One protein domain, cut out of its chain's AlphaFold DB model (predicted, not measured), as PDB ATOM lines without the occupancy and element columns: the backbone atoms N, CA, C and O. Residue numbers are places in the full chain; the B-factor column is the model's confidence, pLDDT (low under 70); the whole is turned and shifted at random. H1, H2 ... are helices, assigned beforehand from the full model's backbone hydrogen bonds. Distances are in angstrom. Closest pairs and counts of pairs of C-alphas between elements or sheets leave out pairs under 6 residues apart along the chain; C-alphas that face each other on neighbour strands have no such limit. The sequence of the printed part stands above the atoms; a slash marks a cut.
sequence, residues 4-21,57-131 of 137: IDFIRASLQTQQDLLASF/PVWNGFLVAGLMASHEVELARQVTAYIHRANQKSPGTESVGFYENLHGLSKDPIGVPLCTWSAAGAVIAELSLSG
ATOM      1  N   ILE A   4     -56.409  12.462  29.903       96.25
ATOM      2  CA  ILE A   4     -55.158  11.791  30.269       96.25
ATOM      3  C   ILE A   4     -55.395  10.695  31.314       96.25
ATOM      4  O   ILE A   4     -54.846   9.605  31.177       96.25
ATOM      5  N   ASP A   5     -56.246  10.938  32.318       96.12
ATOM      6  CA  ASP A   5     -56.583   9.908  33.313       96.12
ATOM      7  C   ASP A   5     -57.274   8.706  32.665       96.12
ATOM      8  O   ASP A   5     -56.970   7.564  33.007       96.12
ATOM      9  N   PHE A   6     -58.170   8.961  31.704       95.44
ATOM     10  CA  PHE A   6     -58.806   7.906  30.923       95.44
ATOM     11  C   PHE A   6     -57.766   7.101  30.135       95.44
ATOM     12  O   PHE A   6     -57.715   5.884  30.280       95.44
ATOM     13  N   ILE A   7     -56.888   7.768  29.376       96.44
ATOM     14  CA  ILE A   7     -55.823   7.110  28.599       96.44
ATOM     15  C   ILE A   7     -54.934   6.264  29.515       96.44
ATOM     16  O   ILE A   7     -54.672   5.100  29.215       96.44
ATOM     17  N   ARG A   8     -54.511   6.811  30.660       97.12
ATOM     18  CA  ARG A   8     -53.688   6.104  31.647       97.12
ATOM     19  C   ARG A   8     -54.385   4.844  32.160       97.12
ATOM     20  O   ARG A   8     -53.782   3.773  32.156       97.12
ATOM     21  N   ALA A   9     -55.655   4.950  32.549       96.62
ATOM     22  CA  ALA A   9     -56.442   3.813  33.020       96.62
ATOM     23  C   ALA A   9     -56.651   2.753  31.921       96.62
ATOM     24  O   ALA A   9     -56.525   1.553  32.186       96.62
ATOM     25  N   SER A  10     -56.914   3.180  30.682       95.50
ATOM     26  CA  SER A  10     -57.048   2.287  29.528       95.50
ATOM     27  C   SER A  10     -55.754   1.525  29.256       95.50
ATOM     28  O   SER A  10     -55.783   0.298  29.211       95.50
ATOM     29  N   LEU A  11     -54.611   2.212  29.172       95.81
ATOM     30  CA  LEU A  11     -53.306   1.586  28.925       95.81
ATOM     31  C   LEU A  11     -52.890   0.637  30.057       95.81
ATOM     32  O   LEU A  11     -52.306  -0.414  29.792       95.81
ATOM     33  N   GLN A  12     -53.220   0.967  31.310       95.62
ATOM     34  CA  GLN A  12     -52.964   0.095  32.460       95.62
ATOM     35  C   GLN A  12     -53.801  -1.190  32.409       95.62
ATOM     36  O   GLN A  12     -53.301  -2.264  32.742       95.62
ATOM     37  N   THR A  13     -55.058  -1.089  31.975       93.81
ATOM     38  CA  THR A  13     -55.974  -2.233  31.864       93.81
ATOM     39  C   THR A  13     -55.628  -3.113  30.664       93.81
ATOM     40  O   THR A  13     -55.589  -4.335  30.774       93.81
ATOM     41  N   GLN A  14     -55.374  -2.496  29.511       92.12
ATOM     42  CA  GLN A  14     -55.182  -3.179  28.232       92.12
ATOM     43  C   GLN A  14     -53.765  -3.733  28.059       92.12
ATOM     44  O   GLN A  14     -53.586  -4.691  27.310       92.12
ATOM     45  N   GLN A  15     -52.775  -3.099  28.702       95.81
ATOM     46  CA  GLN A  15     -51.338  -3.362  28.540       95.81
ATOM     47  C   GLN A  15     -50.895  -3.441  27.069       95.81
ATOM     48  O   GLN A  15     -50.037  -4.243  26.689       95.81
ATOM     49  N   ASP A  16     -51.515  -2.618  26.224       97.38
ATOM     50  CA  ASP A  16     -51.270  -2.542  24.788       97.38
ATOM     51  C   ASP A  16     -51.666  -1.165  24.244       97.38
ATOM     52  O   ASP A  16     -52.035  -0.273  25.007       97.38
ATOM     53  N   LEU A  17     -51.583  -1.005  22.923       98.31
ATOM     54  CA  LEU A  17     -52.095   0.144  22.181       98.31
ATOM     55  C   LEU A  17     -53.516   0.531  22.614       98.31
ATOM     56  O   LEU A  17     -54.353  -0.333  22.891       98.31
ATOM     57  N   LEU A  18     -53.803   1.835  22.579       97.81
ATOM     58  CA  LEU A  18     -55.153   2.345  22.770       97.81
ATOM     59  C   LEU A  18     -56.017   1.946  21.566       97.81
ATOM     60  O   LEU A  18     -55.608   2.110  20.409       97.81
ATOM     61  N   ALA A  19     -57.203   1.417  21.854       97.62
ATOM     62  CA  ALA A  19     -58.168   1.000  20.847       97.62
ATOM     63  C   ALA A  19     -58.719   2.196  20.056       97.62
ATOM     64  O   ALA A  19     -58.925   3.276  20.612       97.62
ATOM     65  N   SER A  20     -59.001   1.992  18.767       95.62
ATOM     66  CA  SER A  20     -59.569   3.030  17.891       95.62
ATOM     67  C   SER A  20     -60.965   3.488  18.318       95.62
ATOM     68  O   SER A  20     -61.371   4.602  18.001       95.62
ATOM     69  N   PHE A  21     -61.695   2.629  19.030       95.69
ATOM     70  CA  PHE A  21     -63.009   2.906  19.591       95.69
ATOM     71  C   PHE A  21     -63.163   2.149  20.915       95.69
ATOM     72  O   PHE A  21     -62.696   1.017  21.042       95.69
ATOM     73  N   PRO A  57     -51.219   0.954  14.975       98.62
ATOM     74  CA  PRO A  57     -49.933   1.576  15.276       98.62
ATOM     75  C   PRO A  57     -49.865   3.051  14.853       98.62
ATOM     76  O   PRO A  57     -49.338   3.875  15.598       98.62
ATOM     77  N   VAL A  58     -50.460   3.413  13.707       98.56
ATOM     78  CA  VAL A  58     -50.452   4.798  13.192       98.56
ATOM     79  C   VAL A  58     -51.101   5.791  14.161       98.56
ATOM     80  O   VAL A  58     -50.491   6.802  14.508       98.56
ATOM     81  N   TRP A  59     -52.303   5.492  14.661       98.38
ATOM     82  CA  TRP A  59     -53.028   6.387  15.570       98.38
ATOM     83  C   TRP A  59     -52.339   6.503  16.924       98.38
ATOM     84  O   TRP A  59     -52.308   7.579  17.517       98.38
ATOM     85  N   ASN A  60     -51.714   5.419  17.379       98.69
ATOM     86  CA  ASN A  60     -50.935   5.440  18.608       98.69
ATOM     87  C   ASN A  60     -49.629   6.241  18.451       98.69
ATOM     88  O   ASN A  60     -49.188   6.860  19.414       98.69
ATOM     89  N   GLY A  61     -49.054   6.327  17.247       98.38
ATOM     90  CA  GLY A  61     -47.953   7.252  16.957       98.38
ATOM     91  C   GLY A  61     -48.354   8.715  17.163       98.38
ATOM     92  O   GLY A  61     -47.662   9.465  17.851       98.38
ATOM     93  N   PHE A  62     -49.521   9.115  16.650       97.75
ATOM     94  CA  PHE A  62     -50.076  10.450  16.914       97.75
ATOM     95  C   PHE A  62     -50.430  10.667  18.390       97.75
ATOM     96  O   PHE A  62     -50.222  11.763  18.911       97.75
ATOM     97  N   LEU A  63     -50.912   9.632  19.086       97.94
ATOM     98  CA  LEU A  63     -51.126   9.692  20.532       97.94
ATOM     99  C   LEU A  63     -49.819  10.001  21.272       97.94
ATOM    100  O   LEU A  63     -49.815  10.876  22.131       97.94
ATOM    101  N   VAL A  64     -48.706   9.349  20.918       98.31
ATOM    102  CA  VAL A  64     -47.384   9.645  21.499       98.31
ATOM    103  C   VAL A  64     -47.008  11.113  21.292       98.31
ATOM    104  O   VAL A  64     -46.588  11.767  22.248       98.31
ATOM    105  N   ALA A  65     -47.218  11.662  20.093       96.94
ATOM    106  CA  ALA A  65     -46.971  13.079  19.824       96.94
ATOM    107  C   ALA A  65     -47.820  14.002  20.723       96.94
ATOM    108  O   ALA A  65     -47.299  14.946  21.318       96.94
ATOM    109  N   GLY A  66     -49.114  13.703  20.883       96.12
ATOM    110  CA  GLY A  66     -50.011  14.456  21.768       96.12
ATOM    111  C   GLY A  66     -49.643  14.349  23.254       96.12
ATOM    112  O   GLY A  66     -49.700  15.343  23.981       96.12
ATOM    113  N   LEU A  67     -49.210  13.166  23.703       97.06
ATOM    114  CA  LEU A  67     -48.719  12.943  25.065       97.06
ATOM    115  C   LEU A  67     -47.440  13.744  25.327       97.06
ATOM    116  O   LEU A  67     -47.341  14.406  26.359       97.06
ATOM    117  N   MET A  68     -46.504  13.769  24.375       96.88
ATOM    118  CA  MET A  68     -45.292  14.589  24.470       96.88
ATOM    119  C   MET A  68     -45.606  16.086  24.528       96.88
ATOM    120  O   MET A  68     -45.047  16.790  25.368       96.88
ATOM    121  N   ALA A  69     -46.550  16.562  23.710       94.25
ATOM    122  CA  ALA A  69     -47.029  17.945  23.763       94.25
ATOM    123  C   ALA A  69     -47.721  18.296  25.097       94.25
ATOM    124  O   ALA A  69     -47.769  19.462  25.477       94.25
ATOM    125  N   SER A  70     -48.223  17.287  25.814       95.19
ATOM    126  CA  SER A  70     -48.859  17.421  27.130       95.19
ATOM    127  C   SER A  70     -47.909  17.121  28.297       95.19
ATOM    128  O   SER A  70     -48.355  17.043  29.437       95.19
ATOM    129  N   HIS A  71     -46.609  16.938  28.033       95.69
ATOM    130  CA  HIS A  71     -45.581  16.569  29.018       95.69
ATOM    131  C   HIS A  71     -45.790  15.207  29.719       95.69
ATOM    132  O   HIS A  71     -45.176  14.932  30.748       95.69
ATOM    133  N   GLU A  72     -46.582  14.306  29.135       97.62
ATOM    134  CA  GLU A  72     -46.840  12.945  29.635       97.62
ATOM    135  C   GLU A  72     -45.796  11.944  29.094       97.62
ATOM    136  O   GLU A  72     -46.107  10.987  28.380       97.62
ATOM    137  N   VAL A  73     -44.521  12.185  29.417       97.88
ATOM    138  CA  VAL A  73     -43.363  11.486  28.819       97.88
ATOM    139  C   VAL A  73     -43.371   9.976  29.085       97.88
ATOM    140  O   VAL A  73     -43.070   9.188  28.190       97.88
ATOM    141  N   GLU A  74     -43.737   9.545  30.291       97.88
ATOM    142  CA  GLU A  74     -43.730   8.116  30.638       97.88
ATOM    143  C   GLU A  74     -44.816   7.335  29.888       97.88
ATOM    144  O   GLU A  74     -44.557   6.242  29.377       97.88
ATOM    145  N   LEU A  75     -46.007   7.923  29.727       98.00
ATOM    146  CA  LEU A  75     -47.060   7.340  28.893       98.00
ATOM    147  C   LEU A  75     -46.625   7.281  27.426       98.00
ATOM    148  O   LEU A  75     -46.820   6.262  26.768       98.00
ATOM    149  N   ALA A  76     -45.979   8.336  26.921       98.38
ATOM    150  CA  ALA A  76     -45.439   8.369  25.564       98.38
ATOM    151  C   ALA A  76     -44.417   7.239  25.318       98.38
ATOM    152  O   ALA A  76     -44.504   6.533  24.309       98.38
ATOM    153  N   ARG A  77     -43.491   6.999  26.259       98.62
ATOM    154  CA  ARG A  77     -42.534   5.877  26.183       98.62
ATOM    155  C   ARG A  77     -43.236   4.524  26.201       98.62
ATOM    156  O   ARG A  77     -42.901   3.655  25.396       98.62
ATOM    157  N   GLN A  78     -44.220   4.359  27.082       98.56
ATOM    158  CA  GLN A  78     -44.991   3.123  27.187       98.56
ATOM    159  C   GLN A  78     -45.722   2.798  25.877       98.56
ATOM    160  O   GLN A  78     -45.582   1.694  25.349       98.56
ATOM    161  N   VAL A  79     -46.452   3.765  25.315       98.75
ATOM    162  CA  VAL A  79     -47.177   3.578  24.048       98.75
ATOM    163  C   VAL A  79     -46.204   3.312  22.896       98.75
ATOM    164  O   VAL A  79     -46.468   2.440  22.074       98.75
ATOM    165  N   THR A  80     -45.045   3.976  22.864       98.81
ATOM    166  CA  THR A  80     -44.006   3.713  21.850       98.81
ATOM    167  C   THR A  80     -43.513   2.265  21.897       98.81
ATOM    168  O   THR A  80     -43.410   1.611  20.859       98.81
ATOM    169  N   ALA A  81     -43.284   1.711  23.092       98.69
ATOM    170  CA  ALA A  81     -42.920   0.302  23.239       98.69
ATOM    171  C   ALA A  81     -44.027  -0.643  22.732       98.69
ATOM    172  O   ALA A  81     -43.735  -1.647  22.076       98.69
ATOM    173  N   TYR A  82     -45.300  -0.312  22.975       98.81
ATOM    174  CA  TYR A  82     -46.429  -1.076  22.435       98.81
ATOM    175  C   TYR A  82     -46.510  -1.006  20.905       98.81
ATOM    176  O   TYR A  82     -46.772  -2.031  20.276       98.81
ATOM    177  N   ILE A  83     -46.214   0.147  20.293       98.81
ATOM    178  CA  ILE A  83     -46.148   0.302  18.828       98.81
ATOM    179  C   ILE A  83     -45.085  -0.628  18.242       98.81
ATOM    180  O   ILE A  83     -45.364  -1.356  17.288       98.81
ATOM    181  N   HIS A  84     -43.887  -0.661  18.828       98.50
ATOM    182  CA  HIS A  84     -42.821  -1.557  18.370       98.50
ATOM    183  C   HIS A  84     -43.195  -3.026  18.515       98.50
ATOM    184  O   HIS A  84     -43.024  -3.792  17.568       98.50
ATOM    185  N   ARG A  85     -43.779  -3.418  19.655       98.00
ATOM    186  CA  ARG A  85     -44.266  -4.788  19.864       98.00
ATOM    187  C   ARG A  85     -45.323  -5.177  18.828       98.00
ATOM    188  O   ARG A  85     -45.279  -6.286  18.303       98.00
ATOM    189  N   ALA A  86     -46.259  -4.281  18.522       98.06
ATOM    190  CA  ALA A  86     -47.272  -4.510  17.497       98.06
ATOM    191  C   ALA A  86     -46.642  -4.680  16.105       98.06
ATOM    192  O   ALA A  86     -46.964  -5.627  15.392       98.06
ATOM    193  N   ASN A  87     -45.688  -3.817  15.747       98.12
ATOM    194  CA  ASN A  87     -44.995  -3.862  14.459       98.12
ATOM    195  C   ASN A  87     -44.087  -5.093  14.286       98.12
ATOM    196  O   ASN A  87     -43.868  -5.533  13.155       98.12
ATOM    197  N   GLN A  88     -43.590  -5.671  15.381       96.88
ATOM    198  CA  GLN A  88     -42.795  -6.903  15.375       96.88
ATOM    199  C   GLN A  88     -43.624  -8.177  15.171       96.88
ATOM    200  O   GLN A  88     -43.049  -9.209  14.837       96.88
ATOM    201  N   LYS A  89     -44.951  -8.145  15.356       95.31
ATOM    202  CA  LYS A  89     -45.792  -9.337  15.163       95.31
ATOM    203  C   LYS A  89     -45.791  -9.760  13.698       95.31
ATOM    204  O   LYS A  89     -46.171  -8.978  12.833       95.31
ATOM    205  N   SER A  90     -45.411 -11.006  13.444       92.38
ATOM    206  CA  SER A  90     -45.228 -11.552  12.098       92.38
ATOM    207  C   SER A  90     -45.535 -13.055  12.037       92.38
ATOM    208  O   SER A  90     -44.644 -13.881  11.828       92.38
ATOM    209  N   PRO A  91     -46.804 -13.451  12.243       87.94
ATOM    210  CA  PRO A  91     -47.186 -14.859  12.268       87.94
ATOM    211  C   PRO A  91     -46.720 -15.585  10.997       87.94
ATOM    212  O   PRO A  91     -47.102 -15.231   9.885       87.94
ATOM    213  N   GLY A  92     -45.880 -16.608  11.181       81.25
ATOM    214  CA  GLY A  92     -45.361 -17.447  10.096       81.25
ATOM    215  C   GLY A  92     -44.061 -16.971   9.436       81.25
ATOM    216  O   GLY A  92     -43.640 -17.594   8.464       81.25
ATOM    217  N   THR A  93     -43.405 -15.914   9.934       82.62
ATOM    218  CA  THR A  93     -42.112 -15.434   9.403       82.62
ATOM    219  C   THR A  93     -41.194 -14.910  10.517       82.62
ATOM    220  O   THR A  93     -41.670 -14.577  11.595       82.62
ATOM    221  N   GLU A  94     -39.891 -14.774  10.251       75.69
ATOM    222  CA  GLU A  94     -38.934 -14.120  11.169       75.69
ATOM    223  C   GLU A  94     -38.731 -12.615  10.877       75.69
ATOM    224  O   GLU A  94     -37.920 -11.950  11.517       75.69
ATOM    225  N   SER A  95     -39.451 -12.051   9.901       85.50
ATOM    226  CA  SER A  95     -39.365 -10.628   9.548       85.50
ATOM    227  C   SER A  95     -40.274  -9.754  10.413       85.50
ATOM    228  O   SER A  95     -41.223 -10.240  11.011       85.50
ATOM    229  N   VAL A  96     -40.034  -8.442  10.441       91.69
ATOM    230  CA  VAL A  96     -40.981  -7.452  10.989       91.69
ATOM    231  C   VAL A  96     -42.278  -7.423  10.171       91.69
ATOM    232  O   VAL A  96     -42.235  -7.511   8.945       91.69
ATOM    233  N   GLY A  97     -43.431  -7.310  10.838       96.06
ATOM    234  CA  GLY A  97     -44.736  -7.448  10.185       96.06
ATOM    235  C   GLY A  97     -45.362  -6.138   9.717       96.06
ATOM    236  O   GLY A  97     -45.891  -6.085   8.610       96.06
ATOM    237  N   PHE A  98     -45.309  -5.081  10.539       97.69
ATOM    238  CA  PHE A  98     -45.953  -3.782  10.265       97.69
ATOM    239  C   PHE A  98     -47.406  -3.905   9.777       97.69
ATOM    240  O   PHE A  98     -47.795  -3.313   8.771       97.69
ATOM    241  N   TYR A  99     -48.216  -4.704  10.467       98.06
ATOM    242  CA  TYR A  99     -49.609  -4.893  10.082       98.06
ATOM    243  C   TYR A  99     -50.422  -3.607  10.227       98.06
ATOM    244  O   TYR A  99     -50.195  -2.806  11.135       98.06
ATOM    245  N   GLU A 100     -51.379  -3.419   9.321       98.12
ATOM    246  CA  GLU A 100     -52.302  -2.282   9.288       98.12
ATOM    247  C   GLU A 100     -53.003  -2.085  10.637       98.12
ATOM    248  O   GLU A 100     -53.024  -0.977  11.172       98.12
ATOM    249  N   ASN A 101     -53.536  -3.170  11.197       98.31
ATOM    250  CA  ASN A 101     -54.166  -3.182  12.503       98.31
ATOM    251  C   ASN A 101     -54.132  -4.579  13.138       98.31
ATOM    252  O   ASN A 101     -53.793  -5.587  12.503       98.31
ATOM    253  N   LEU A 102     -54.486  -4.610  14.419       98.56
ATOM    254  CA  LEU A 102     -54.551  -5.802  15.245       98.56
ATOM    255  C   LEU A 102     -55.900  -5.870  15.960       98.56
ATOM    256  O   LEU A 102     -56.557  -4.853  16.179       98.56
ATOM    257  N   HIS A 103     -56.290  -7.070  16.363       98.31
ATOM    258  CA  HIS A 103     -57.495  -7.289  17.147       98.31
ATOM    259  C   HIS A 103     -57.359  -6.692  18.563       98.31
ATOM    260  O   HIS A 103     -56.345  -6.874  19.241       98.31
ATOM    261  N   GLY A 104     -58.401  -6.016  19.051       97.69
ATOM    262  CA  GLY A 104     -58.438  -5.294  20.328       97.69
ATOM    263  C   GLY A 104     -58.207  -6.157  21.567       97.69
ATOM    264  O   GLY A 104     -57.603  -5.682  22.529       97.69
ATOM    265  N   LEU A 105     -58.635  -7.424  21.543       96.12
ATOM    266  CA  LEU A 105     -58.424  -8.386  22.638       96.12
ATOM    267  C   LEU A 105     -57.231  -9.321  22.424       96.12
ATOM    268  O   LEU A 105     -56.271  -9.229  23.182       96.12
ATOM    269  N   SER A 106     -57.265 -10.193  21.406       96.94
ATOM    270  CA  SER A 106     -56.187 -11.171  21.172       96.94
ATOM    271  C   SER A 106     -54.848 -10.537  20.799       96.94
ATOM    272  O   SER A 106     -53.802 -11.163  20.960       96.94
ATOM    273  N   LYS A 107     -54.864  -9.278  20.336       97.06
ATOM    274  CA  LYS A 107     -53.685  -8.549  19.850       97.06
ATOM    275  C   LYS A 107     -53.059  -9.205  18.624       97.06
ATOM    276  O   LYS A 107     -51.899  -8.931  18.311       97.06
ATOM    277  N   ASP A 108     -53.778 -10.097  17.954       97.12
ATOM    278  CA  ASP A 108     -53.291 -10.736  16.741       97.12
ATOM    279  C   ASP A 108     -53.445  -9.795  15.550       97.12
ATOM    280  O   ASP A 108     -54.399  -9.012  15.507       97.12
ATOM    281  N   PRO A 109     -52.524  -9.835  14.580       97.44
ATOM    282  CA  PRO A 109     -52.685  -9.054  13.369       97.44
ATOM    283  C   PRO A 109     -53.876  -9.551  12.544       97.44
ATOM    284  O   PRO A 109     -53.981 -10.745  12.270       97.44
ATOM    285  N   ILE A 110     -54.744  -8.628  12.124       96.75
ATOM    286  CA  ILE A 110     -55.934  -8.928  11.299       96.75
ATOM    287  C   ILE A 110     -55.993  -8.083  10.016       96.75
ATOM    288  O   ILE A 110     -56.763  -8.377   9.099       96.75
ATOM    289  N   GLY A 111     -55.182  -7.024   9.941       95.44
ATOM    290  CA  GLY A 111     -55.042  -6.173   8.764       95.44
ATOM    291  C   GLY A 111     -54.025  -6.704   7.750       95.44
ATOM    292  O   GLY A 111     -53.470  -7.792   7.897       95.44
ATOM    293  N   VAL A 112     -53.755  -5.920   6.706       95.00
ATOM    294  CA  VAL A 112     -52.709  -6.265   5.726       95.00
ATOM    295  C   VAL A 112     -51.298  -6.066   6.311       95.00
ATOM    296  O   VAL A 112     -51.097  -5.118   7.073       95.00
ATOM    297  N   PRO A 113     -50.309  -6.924   5.987       96.44
ATOM    298  CA  PRO A 113     -48.923  -6.753   6.433       96.44
ATOM    299  C   PRO A 113     -48.208  -5.628   5.665       96.44
ATOM    300  O   PRO A 113     -48.693  -5.158   4.636       96.44
ATOM    301  N   LEU A 114     -47.014  -5.249   6.139       95.88
ATOM    302  CA  LEU A 114     -46.104  -4.286   5.500       95.88
ATOM    303  C   LEU A 114     -46.759  -2.931   5.192       95.88
ATOM    304  O   LEU A 114     -46.481  -2.293   4.176       95.88
ATOM    305  N   CYS A 115     -47.645  -2.480   6.077       97.50
ATOM    306  CA  CYS A 115     -48.395  -1.260   5.875       97.50
ATOM    307  C   CYS A 115     -47.571  -0.034   6.280       97.50
ATOM    308  O   CYS A 115     -47.203   0.144   7.446       97.50
ATOM    309  N   THR A 116     -47.304   0.847   5.314       98.06
ATOM    310  CA  THR A 116     -46.425   2.014   5.488       98.06
ATOM    311  C   THR A 116     -46.840   2.904   6.655       98.06
ATOM    312  O   THR A 116     -45.980   3.423   7.363       98.06
ATOM    313  N   TRP A 117     -48.141   3.063   6.914       97.94
ATOM    314  CA  TRP A 117     -48.595   3.905   8.020       97.94
ATOM    315  C   TRP A 117     -48.284   3.328   9.405       97.94
ATOM    316  O   TRP A 117     -48.142   4.086  10.360       97.94
ATOM    317  N   SER A 118     -48.096   2.013   9.525       98.44
ATOM    318  CA  SER A 118     -47.788   1.366  10.800       98.44
ATOM    319  C   SER A 118     -46.321   1.591  11.146       98.44
ATOM    320  O   SER A 118     -45.983   1.891  12.293       98.44
ATOM    321  N   ALA A 119     -45.459   1.562  10.124       98.00
ATOM    322  CA  ALA A 119     -44.083   2.031  10.227       98.00
ATOM    323  C   ALA A 119     -44.025   3.542  10.513       98.00
ATOM    324  O   ALA A 119     -43.292   3.968  11.405       98.00
ATOM    325  N   ALA A 120     -44.838   4.354   9.828       98.38
ATOM    326  CA  ALA A 120     -44.904   5.795  10.070       98.38
ATOM    327  C   ALA A 120     -45.331   6.123  11.511       98.38
ATOM    328  O   ALA A 120     -44.765   7.029  12.112       98.38
ATOM    329  N   GLY A 121     -46.256   5.354  12.098       98.38
ATOM    330  CA  GLY A 121     -46.636   5.482  13.507       98.38
ATOM    331  C   GLY A 121     -45.445   5.343  14.460       98.38
ATOM    332  O   GLY A 121     -45.292   6.156  15.369       98.38
ATOM    333  N   ALA A 122     -44.556   4.373  14.215       98.44
ATOM    334  CA  ALA A 122     -43.323   4.217  14.990       98.44
ATOM    335  C   ALA A 122     -42.358   5.394  14.789       98.44
ATOM    336  O   ALA A 122     -41.792   5.893  15.757       98.44
ATOM    337  N   VAL A 123     -42.207   5.880  13.552       98.31
ATOM    338  CA  VAL A 123     -41.360   7.047  13.250       98.31
ATOM    339  C   VAL A 123     -41.870   8.306  13.957       98.31
ATOM    340  O   VAL A 123     -41.080   9.017  14.573       98.31
ATOM    341  N   ILE A 124     -43.180   8.569  13.913       98.00
ATOM    342  CA  ILE A 124     -43.803   9.705  14.611       98.00
ATOM    343  C   ILE A 124     -43.541   9.609  16.117       98.00
ATOM    344  O   ILE A 124     -43.160  10.606  16.732       98.00
ATOM    345  N   ALA A 125     -43.717   8.421  16.701       98.31
ATOM    346  CA  ALA A 125     -43.511   8.189  18.126       98.31
ATOM    347  C   ALA A 125     -42.055   8.451  18.556       98.31
ATOM    348  O   ALA A 125     -41.815   9.231  19.478       98.31
ATOM    349  N   GLU A 126     -41.088   7.865  17.846       98.38
ATOM    350  CA  GLU A 126     -39.656   8.022  18.135       98.38
ATOM    351  C   GLU A 126     -39.182   9.470  17.974       98.38
ATOM    352  O   GLU A 126     -38.511  10.009  18.855       98.38
ATOM    353  N   LEU A 127     -39.580  10.143  16.888       97.38
ATOM    354  CA  LEU A 127     -39.235  11.551  16.669       97.38
ATOM    355  C   LEU A 127     -39.847  12.456  17.745       97.38
ATOM    356  O   LEU A 127     -39.180  13.349  18.267       97.38
ATOM    357  N   SER A 128     -41.092  12.194  18.145       96.31
ATOM    358  CA  SER A 128     -41.725  12.950  19.230       96.31
ATOM    359  C   SER A 128     -40.964  12.782  20.550       96.31
ATOM    360  O   SER A 128     -40.726  13.764  21.253       96.31
ATOM    361  N   LEU A 129     -40.522  11.559  20.874       96.81
ATOM    362  CA  LEU A 129     -39.721  11.277  22.071       96.81
ATOM    363  C   LEU A 129     -38.324  11.903  22.030       96.81
ATOM    364  O   LEU A 129     -37.795  12.267  23.082       96.81
ATOM    365  N   SER A 130     -37.727  12.053  20.846       96.00
ATOM    366  CA  SER A 130     -36.432  12.721  20.693       96.00
ATOM    367  C   SER A 130     -36.522  14.246  20.835       96.00
ATOM    368  O   SER A 130     -35.502  14.924  20.722       96.00
ATOM    369  N   GLY A 131     -37.724  14.799  21.036       87.50
ATOM    370  CA  GLY A 131     -37.971  16.240  21.051       87.50
ATOM    371  C   GLY A 131     -37.942  16.875  19.659       87.50
ATOM    372  O   GLY A 131     -37.834  18.095  19.549       87.50
TER     373      GLY A 131
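This is residues 4 to 21 and 57 to 131 of the 137 residues of an uncharacterized protein of Siphonobacter sp. BAB-5385 (UniProt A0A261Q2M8). Three helices, H2, H3 and H4, make an up-and-down bundle, each running against the one before, with H1 to one side near H3 and a long loop, residues 89 to 115, at one end. The 93 printed residues hold four named helices, H1 to H4 in order, and no named strand: all helix. The whole is compact, radius of gyration of the C-alphas 12.6 A, spanning 38 by 27 by 19 A.

Start at H1, residues 4 to 14; it is close but not clearly touching H3, residues 73 to 88 (closest C-alphas Arg 8 and Leu 75, 7.3 A). H2, residues 57 to 69, forms a hairpin with H3 at 14 degrees; C-alphas 64 and 76 come closest, 4.7 A. H4, residues 116 to 129, touches H2, closest C-alphas 58 and 121, 3.9 A. In H1 to H4 every O i to N i+4 pair is within hydrogen-bond range.

Find C-alpha 4 at (-55.158, 11.791, 30.269), where H1 begins; H3 measures 22.8 A, and H4 runs 20.1 A to C-alpha 129 at (-39.721, 11.277, 22.071).

Residues 22 to 56 are not printed; C-alphas 21 and 57 are 13.8 A apart. The H3 to H4 link is long. No printed residue is under 70 in pLDDT.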